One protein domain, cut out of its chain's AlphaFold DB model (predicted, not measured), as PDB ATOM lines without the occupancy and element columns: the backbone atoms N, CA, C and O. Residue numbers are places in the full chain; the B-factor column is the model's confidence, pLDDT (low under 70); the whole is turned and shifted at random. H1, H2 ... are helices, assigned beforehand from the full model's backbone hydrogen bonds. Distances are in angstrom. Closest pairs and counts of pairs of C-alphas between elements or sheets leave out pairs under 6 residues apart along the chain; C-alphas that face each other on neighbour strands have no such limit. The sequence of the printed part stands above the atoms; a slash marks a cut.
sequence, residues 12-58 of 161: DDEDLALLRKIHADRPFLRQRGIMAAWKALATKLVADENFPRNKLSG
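Overview. This is residues 12 to 58 of the 161 residues of an uncharacterized protein of Phytophthora infestans (strain T30-4) (UniProt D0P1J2). Two helices of 14 residues each, H1 and H2, are laid one over the other, running opposite ways and crossed at a steep angle. The link of residues 26 to 33 joins them round one end of the long axis, and after H2 a tail with no named element, residues 48 to 58, runs on and then folds back. The printed part has 47 residues with two named helices, H1 then H2, and no named strand, and its class is all helix. It is compact, with a radius of gyration of the C-alphas of 10.5 A, and elongated, with spans of 30 by 18 by 16 A.

Along the chain. H1 is residues 12 to 25, 19.8 A from first to last C-alpha, and begins with C-alpha 12 at (193.249, 128.569, 144.785). H2 is residues 34 to 47, 20.1 A long by the same measure, from C-alpha 34 at (203.676, 151.635, 144.063) to C-alpha 47 at (203.170, 137.662, 158.461).

Arrangement. H1 and H2 touch, with 5 pairs of C-alphas within 8 A. Their closest C-alphas are those of Asp 25 and Leu 41, 7.1 A apart. H2 touches H1 with residues 41 to 45 alone. The two run opposite ways at a steep tilt of 52 degrees, and their centres are 12.4 A apart. In both helices every O i to N i+4 pair is within hydrogen-bond range.

Size, cuts and confidence. The two C-alphas farthest apart are those of Asp 12 and Arg 32, at 30.7 A. The printed part has no cut, and the link from H1 to H2, 8 residues, is short. The mean pLDDT of the printed part is 80.7; residue 50 and residues 52 to 58 are under 70.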
ATOM      1  N   ASP A  12     194.425 127.691 144.852       75.75
ATOM      2  CA  ASP A  12     193.249 128.569 144.785       75.75
ATOM      3  C   ASP A  12     192.972 129.306 146.104       75.75
ATOM      4  O   ASP A  12     192.612 130.482 146.083       75.75
ATOM      5  N   ASP A  13     193.236 128.671 147.249       77.75
ATOM      6  CA  ASP A  13     193.133 129.318 148.562       77.75
ATOM      7  C   ASP A  13     194.169 130.442 148.733       77.75
ATOM      8  O   ASP A  13     193.860 131.510 149.269       77.75
ATOM      9  N   GLU A  14     195.400 130.234 148.248       80.75
ATOM     10  CA  GLU A  14     196.437 131.272 148.243       80.75
ATOM     11  C   GLU A  14     196.072 132.425 147.301       80.75
ATOM     12  O   GLU A  14     196.288 133.587 147.652       80.75
ATOM     13  N   ASP A  15     195.505 132.126 146.131       84.00
ATOM     14  CA  ASP A  15     195.015 133.131 145.187       84.00
ATOM     15  C   ASP A  15     193.883 133.960 145.805       84.00
ATOM     16  O   ASP A  15     193.920 135.189 145.744       84.00
ATOM     17  N   LEU A  16     192.905 133.322 146.452       82.94
ATOM     18  CA  LEU A  16     191.807 134.011 147.133       82.94
ATOM     19  C   LEU A  16     192.311 134.886 148.283       82.94
ATOM     20  O   LEU A  16     191.930 136.054 148.385       82.94
ATOM     21  N   ALA A  17     193.205 134.370 149.129       83.81
ATOM     22  CA  ALA A  17     193.813 135.152 150.203       83.81
ATOM     23  C   ALA A  17     194.593 136.363 149.655       83.81
ATOM     24  O   ALA A  17     194.498 137.473 150.193       83.81
ATOM     25  N   LEU A  18     195.315 136.174 148.546       87.50
ATOM     26  CA  LEU A  18     196.032 137.240 147.858       87.50
ATOM     27  C   LEU A  18     195.067 138.297 147.300       87.50
ATOM     28  O   LEU A  18     195.276 139.488 147.541       87.50
ATOM     29  N   LEU A  19     194.005 137.885 146.604       89.00
ATOM     30  CA  LEU A  19     193.008 138.786 146.020       89.00
ATOM     31  C   LEU A  19     192.267 139.584 147.091       89.00
ATOM     32  O   LEU A  19     192.204 140.809 146.989       89.00
ATOM     33  N   ARG A  20     191.814 138.937 148.172       87.44
ATOM     34  CA  ARG A  20     191.198 139.617 149.325       87.44
ATOM     35  C   ARG A  20     192.127 140.681 149.905       87.44
ATOM     36  O   ARG A  20     191.700 141.805 150.179       87.44
ATOM     37  N   LYS A  21     193.420 140.368 150.056       88.19
ATOM     38  CA  LYS A  21     194.390 141.331 150.590       88.19
ATOM     39  C   LYS A  21     194.641 142.494 149.637       88.19
ATOM     40  O   LYS A  21     194.712 143.638 150.086       88.19
ATOM     41  N   ILE A  22     194.759 142.223 148.337       89.88
ATOM     42  CA  ILE A  22     194.915 143.255 147.305       89.88
ATOM     43  C   ILE A  22     193.686 144.167 147.274       89.88
ATOM     44  O   ILE A  22     193.843 145.386 147.209       89.88
ATOM     45  N   HIS A  23     192.490 143.593 147.382       88.75
ATOM     46  CA  HIS A  23     191.232 144.327 147.430       88.75
ATOM     47  C   HIS A  23     191.132 145.241 148.664       88.75
ATOM     48  O   HIS A  23     190.686 146.386 148.556       88.75
ATOM     49  N   ALA A  24     191.616 144.779 149.822       87.44
ATOM     50  CA  ALA A  24     191.626 145.555 151.062       87.44
ATOM     51  C   ALA A  24     192.677 146.683 151.070       87.44
ATOM     52  O   ALA A  24     192.362 147.832 151.372       87.44
ATOM     53  N   ASP A  25     193.934 146.374 150.738       87.56
ATOM     54  CA  ASP A  25     195.056 147.318 150.861       87.56
ATOM     55  C   ASP A  25     195.235 148.219 149.619       87.56
ATOM     56  O   ASP A  25     195.926 149.239 149.691       87.56
ATOM     57  N   ARG A  26     194.649 147.836 148.474       90.38
ATOM     58  CA  ARG A  26     194.638 148.558 147.184       90.38
ATOM     59  C   ARG A  26     195.987 149.188 146.805       90.38
ATOM     60  O   ARG A  26     196.061 150.383 146.492       90.38
ATOM     61  N   PRO A  27     197.091 148.413 146.795       87.88
ATOM     62  CA  PRO A  27     198.437 148.949 146.567       87.88
ATOM     63  C   PRO A  27     198.608 149.611 145.187       87.88
ATOM     64  O   PRO A  27     199.490 150.454 145.012       87.88
ATOM     65  N   PHE A  28     197.759 149.254 144.220       85.88
ATOM     66  CA  PHE A  28     197.747 149.767 142.849       85.88
ATOM     67  C   PHE A  28     197.200 151.198 142.711       85.88
ATOM     68  O   PHE A  28     197.507 151.861 141.724       85.88
ATOM     69  N   LEU A  29     196.464 151.715 143.704       87.31
ATOM     70  CA  LEU A  29     195.944 153.094 143.697       87.31
ATOM     71  C   LEU A  29     196.980 154.138 144.151       87.31
ATOM     72  O   LEU A  29     196.706 155.338 144.196       87.31
ATOM     73  N   ARG A  30     198.191 153.715 144.534       86.00
ATOM     74  CA  ARG A  30     199.249 154.633 144.976       86.00
ATOM     75  C   ARG A  30     199.809 155.419 143.787       86.00
ATOM     76  O   ARG A  30     200.388 154.842 142.880       86.00
ATOM     77  N   GLN A  31     199.761 156.750 143.833       76.19
ATOM     78  CA  GLN A  31     200.374 157.597 142.792       76.19
ATOM     79  C   GLN A  31     201.913 157.565 142.795       76.19
ATOM     80  O   GLN A  31     202.549 157.716 141.754       76.19
ATOM     81  N   ARG A  32     202.532 157.395 143.970       80.94
ATOM     82  CA  ARG A  32     203.989 157.303 144.150       80.94
ATOM     83  C   ARG A  32     204.320 156.136 145.069       80.94
ATOM     84  O   ARG A  32     203.566 155.831 145.987       80.94
ATOM     85  N   GLY A  33     205.456 155.487 144.825       84.50
ATOM     86  CA  GLY A  33     205.905 154.372 145.662       84.50
ATOM     87  C   GLY A  33     205.050 153.109 145.531       84.50
ATOM     88  O   GLY A  33     204.942 152.358 146.495       84.50
ATOM     89  N   ILE A  34     204.475 152.844 144.349       86.88
ATOM     90  CA  ILE A  34     203.676 151.635 144.063       86.88
ATOM     91  C   ILE A  34     204.421 150.370 144.512       86.88
ATOM     92  O   ILE A  34     203.888 149.559 145.258       86.88
ATOM     93  N   MET A  35     205.705 150.247 144.163       86.94
ATOM     94  CA  MET A  35     206.529 149.102 144.573       86.94
ATOM     95  C   MET A  35     206.705 148.983 146.093       86.94
ATOM     96  O   MET A  35     206.834 147.873 146.598       86.94
ATOM     97  N   ALA A  36     206.717 150.096 146.832       88.25
ATOM     98  CA  ALA A  36     206.780 150.061 148.292       88.25
ATOM     99  C   ALA A  36     205.450 149.584 148.893       88.25
ATOM    100  O   ALA A  36     205.461 148.794 149.830       88.25
ATOM    101  N   ALA A  37     204.315 149.987 148.310       88.12
ATOM    102  CA  ALA A  37     203.000 149.494 148.713       88.12
ATOM    103  C   ALA A  37     202.849 147.987 148.453       88.12
ATOM    104  O   ALA A  37     202.403 147.261 149.337       88.12
ATOM    105  N   TRP A  38     203.312 147.499 147.299       90.50
ATOM    106  CA  TRP A  38     203.354 146.062 147.006       90.50
ATOM    107  C   TRP A  38     204.290 145.293 147.941       90.50
ATOM    108  O   TRP A  38     203.942 144.203 148.385       90.50
ATOM    109  N   LYS A  39     205.453 145.857 148.293       87.06
ATOM    110  CA  LYS A  39     206.346 145.261 149.300       87.06
ATOM    111  C   LYS A  39     205.679 145.187 150.672       87.06
ATOM    112  O   LYS A  39     205.759 144.143 151.303       87.06
ATOM    113  N   ALA A  40     205.003 146.249 151.106       87.38
ATOM    114  CA  ALA A  40     204.291 146.275 152.381       87.38
ATOM    115  C   ALA A  40     203.132 145.263 152.420       87.38
ATOM    116  O   ALA A  40     202.943 144.574 153.421       87.38
ATOM    117  N   LEU A  41     202.384 145.125 151.321       89.38
ATOM    118  CA  LEU A  41     201.365 144.086 151.182       89.38
ATOM    119  C   LEU A  41     201.991 142.690 151.274       89.38
ATOM    120  O   LEU A  41     201.519 141.861 152.046       89.38
ATOM    121  N   ALA A  42     203.098 142.448 150.568       86.50
ATOM    122  CA  ALA A  42     203.796 141.168 150.622       86.50
ATOM    123  C   ALA A  42     204.317 140.842 152.032       86.50
ATOM    124  O   ALA A  42     204.195 139.703 152.470       86.50
ATOM    125  N   THR A  43     204.850 141.823 152.768       85.94
ATOM    126  CA  THR A  43     205.276 141.611 154.162       85.94
ATOM    127  C   THR A  43     204.102 141.296 155.080       85.94
ATOM    128  O   THR A  43     204.245 140.453 155.955       85.94
ATOM    129  N   LYS A  44     202.939 141.931 154.867       85.38
ATOM    130  CA  LYS A  44     201.723 141.625 155.632       85.38
ATOM    131  C   LYS A  44     201.216 140.216 155.337       85.38
ATOM    132  O   LYS A  44     200.856 139.527 156.272       85.38
ATOM    133  N   LEU A  45     201.207 139.803 154.068       84.69
ATOM    134  CA  LEU A  45     200.815 138.448 153.661       84.69
ATOM    135  C   LEU A  45     201.733 137.390 154.265       84.69
ATOM    136  O   LEU A  45     201.249 136.411 154.798       84.69
ATOM    137  N   VAL A  46     203.049 137.601 154.237       82.00
ATOM    138  CA  VAL A  46     204.007 136.654 154.838       82.00
ATOM    139  C   VAL A  46     203.869 136.570 156.365       82.00
ATOM    140  O   VAL A  46     204.207 135.543 156.943       82.00
ATOM    141  N   ALA A  47     203.411 137.639 157.019       81.12
ATOM    142  CA  ALA A  47     203.170 137.662 158.461       81.12
ATOM    143  C   ALA A  47     201.800 137.088 158.867       81.12
ATOM    144  O   ALA A  47     201.571 136.881 160.054       81.12
ATOM    145  N   ASP A  48     200.890 136.880 157.914       78.75
ATOM    146  CA  ASP A  48     199.545 136.372 158.165       78.75
ATOM    147  C   ASP A  48     199.583 134.842 158.288       78.75
ATOM    148  O   ASP A  48     200.032 134.152 157.373       78.75
ATOM    149  N   GLU A  49     199.113 134.305 159.415       71.00
ATOM    150  CA  GLU A  49     199.097 132.857 159.676       71.00
ATOM    151  C   GLU A  49     198.190 132.102 158.693       71.00
ATOM    152  O   GLU A  49     198.436 130.933 158.394       71.00
ATOM    153  N   ASN A  50     197.189 132.788 158.127       66.88
ATOM    154  CA  ASN A  50     196.281 132.227 157.129       66.88
ATOM    155  C   ASN A  50     196.869 132.191 155.712       66.88
ATOM    156  O   ASN A  50     196.211 131.694 154.796       66.88
ATOM    157  N   PHE A  51     198.082 132.710 155.498       70.06
ATOM    158  CA  PHE A  51     198.746 132.651 154.203       70.06
ATOM    159  C   PHE A  51     199.873 131.606 154.229       70.06
ATOM    160  O   PHE A  51     200.938 131.839 154.803       70.06
ATOM    161  N   PRO A  52     199.704 130.448 153.567       65.19
ATOM    162  CA  PRO A  52     200.602 129.304 153.742       65.19
ATOM    163  C   PRO A  52     202.011 129.512 153.147       65.19
ATOM    164  O   PRO A  52     202.890 128.660 153.312       65.19
ATOM    165  N   ARG A  53     202.270 130.639 152.462       69.69
ATOM    166  CA  ARG A  53     203.527 130.898 151.751       69.69
ATOM    167  C   ARG A  53     204.412 131.920 152.459       69.69
ATOM    168  O   ARG A  53     204.182 133.123 152.430       69.69
ATOM    169  N   ASN A  54     205.545 131.435 152.959       63.12
ATOM    170  CA  ASN A  54     206.533 132.235 153.691       63.12
ATOM    171  C   ASN A  54     207.368 133.211 152.830       63.12
ATOM    172  O   ASN A  54     208.076 134.056 153.377       63.12
ATOM    173  N   LYS A  55     207.354 133.092 151.492       61.19
ATOM    174  CA  LYS A  55     208.126 133.958 150.580       61.19
ATOM    175  C   LYS A  55     207.364 134.251 149.287       61.19
ATOM    176  O   LYS A  55     207.107 133.363 148.471       61.19
ATOM    177  N   LEU A  56     207.096 135.532 149.051       63.47
ATOM    178  CA  LEU A  56     206.554 136.046 147.795       63.47
ATOM    179  C   LEU A  56     207.683 136.672 146.969       63.47
ATOM    180  O   LEU A  56     208.240 137.706 147.332       63.47
ATOM    181  N   SER A  57     208.051 136.041 145.851       57.31
ATOM    182  CA  SER A  57     208.989 136.630 144.889       57.31
ATOM    183  C   SER A  57     208.212 137.275 143.744       57.31
ATOM    184  O   SER A  57     207.537 136.563 143.002       57.31
ATOM    185  N   GLY A  58     208.334 138.591 143.562       48.59
ATOM    186  CA  GLY A  58     207.753 139.277 142.407       48.59
ATOM    187  C   GLY A  58     208.517 138.929 141.130       48.59
ATOM    188  O   GLY A  58     209.547 139.538 140.855       48.59
TER     189      GLY A  58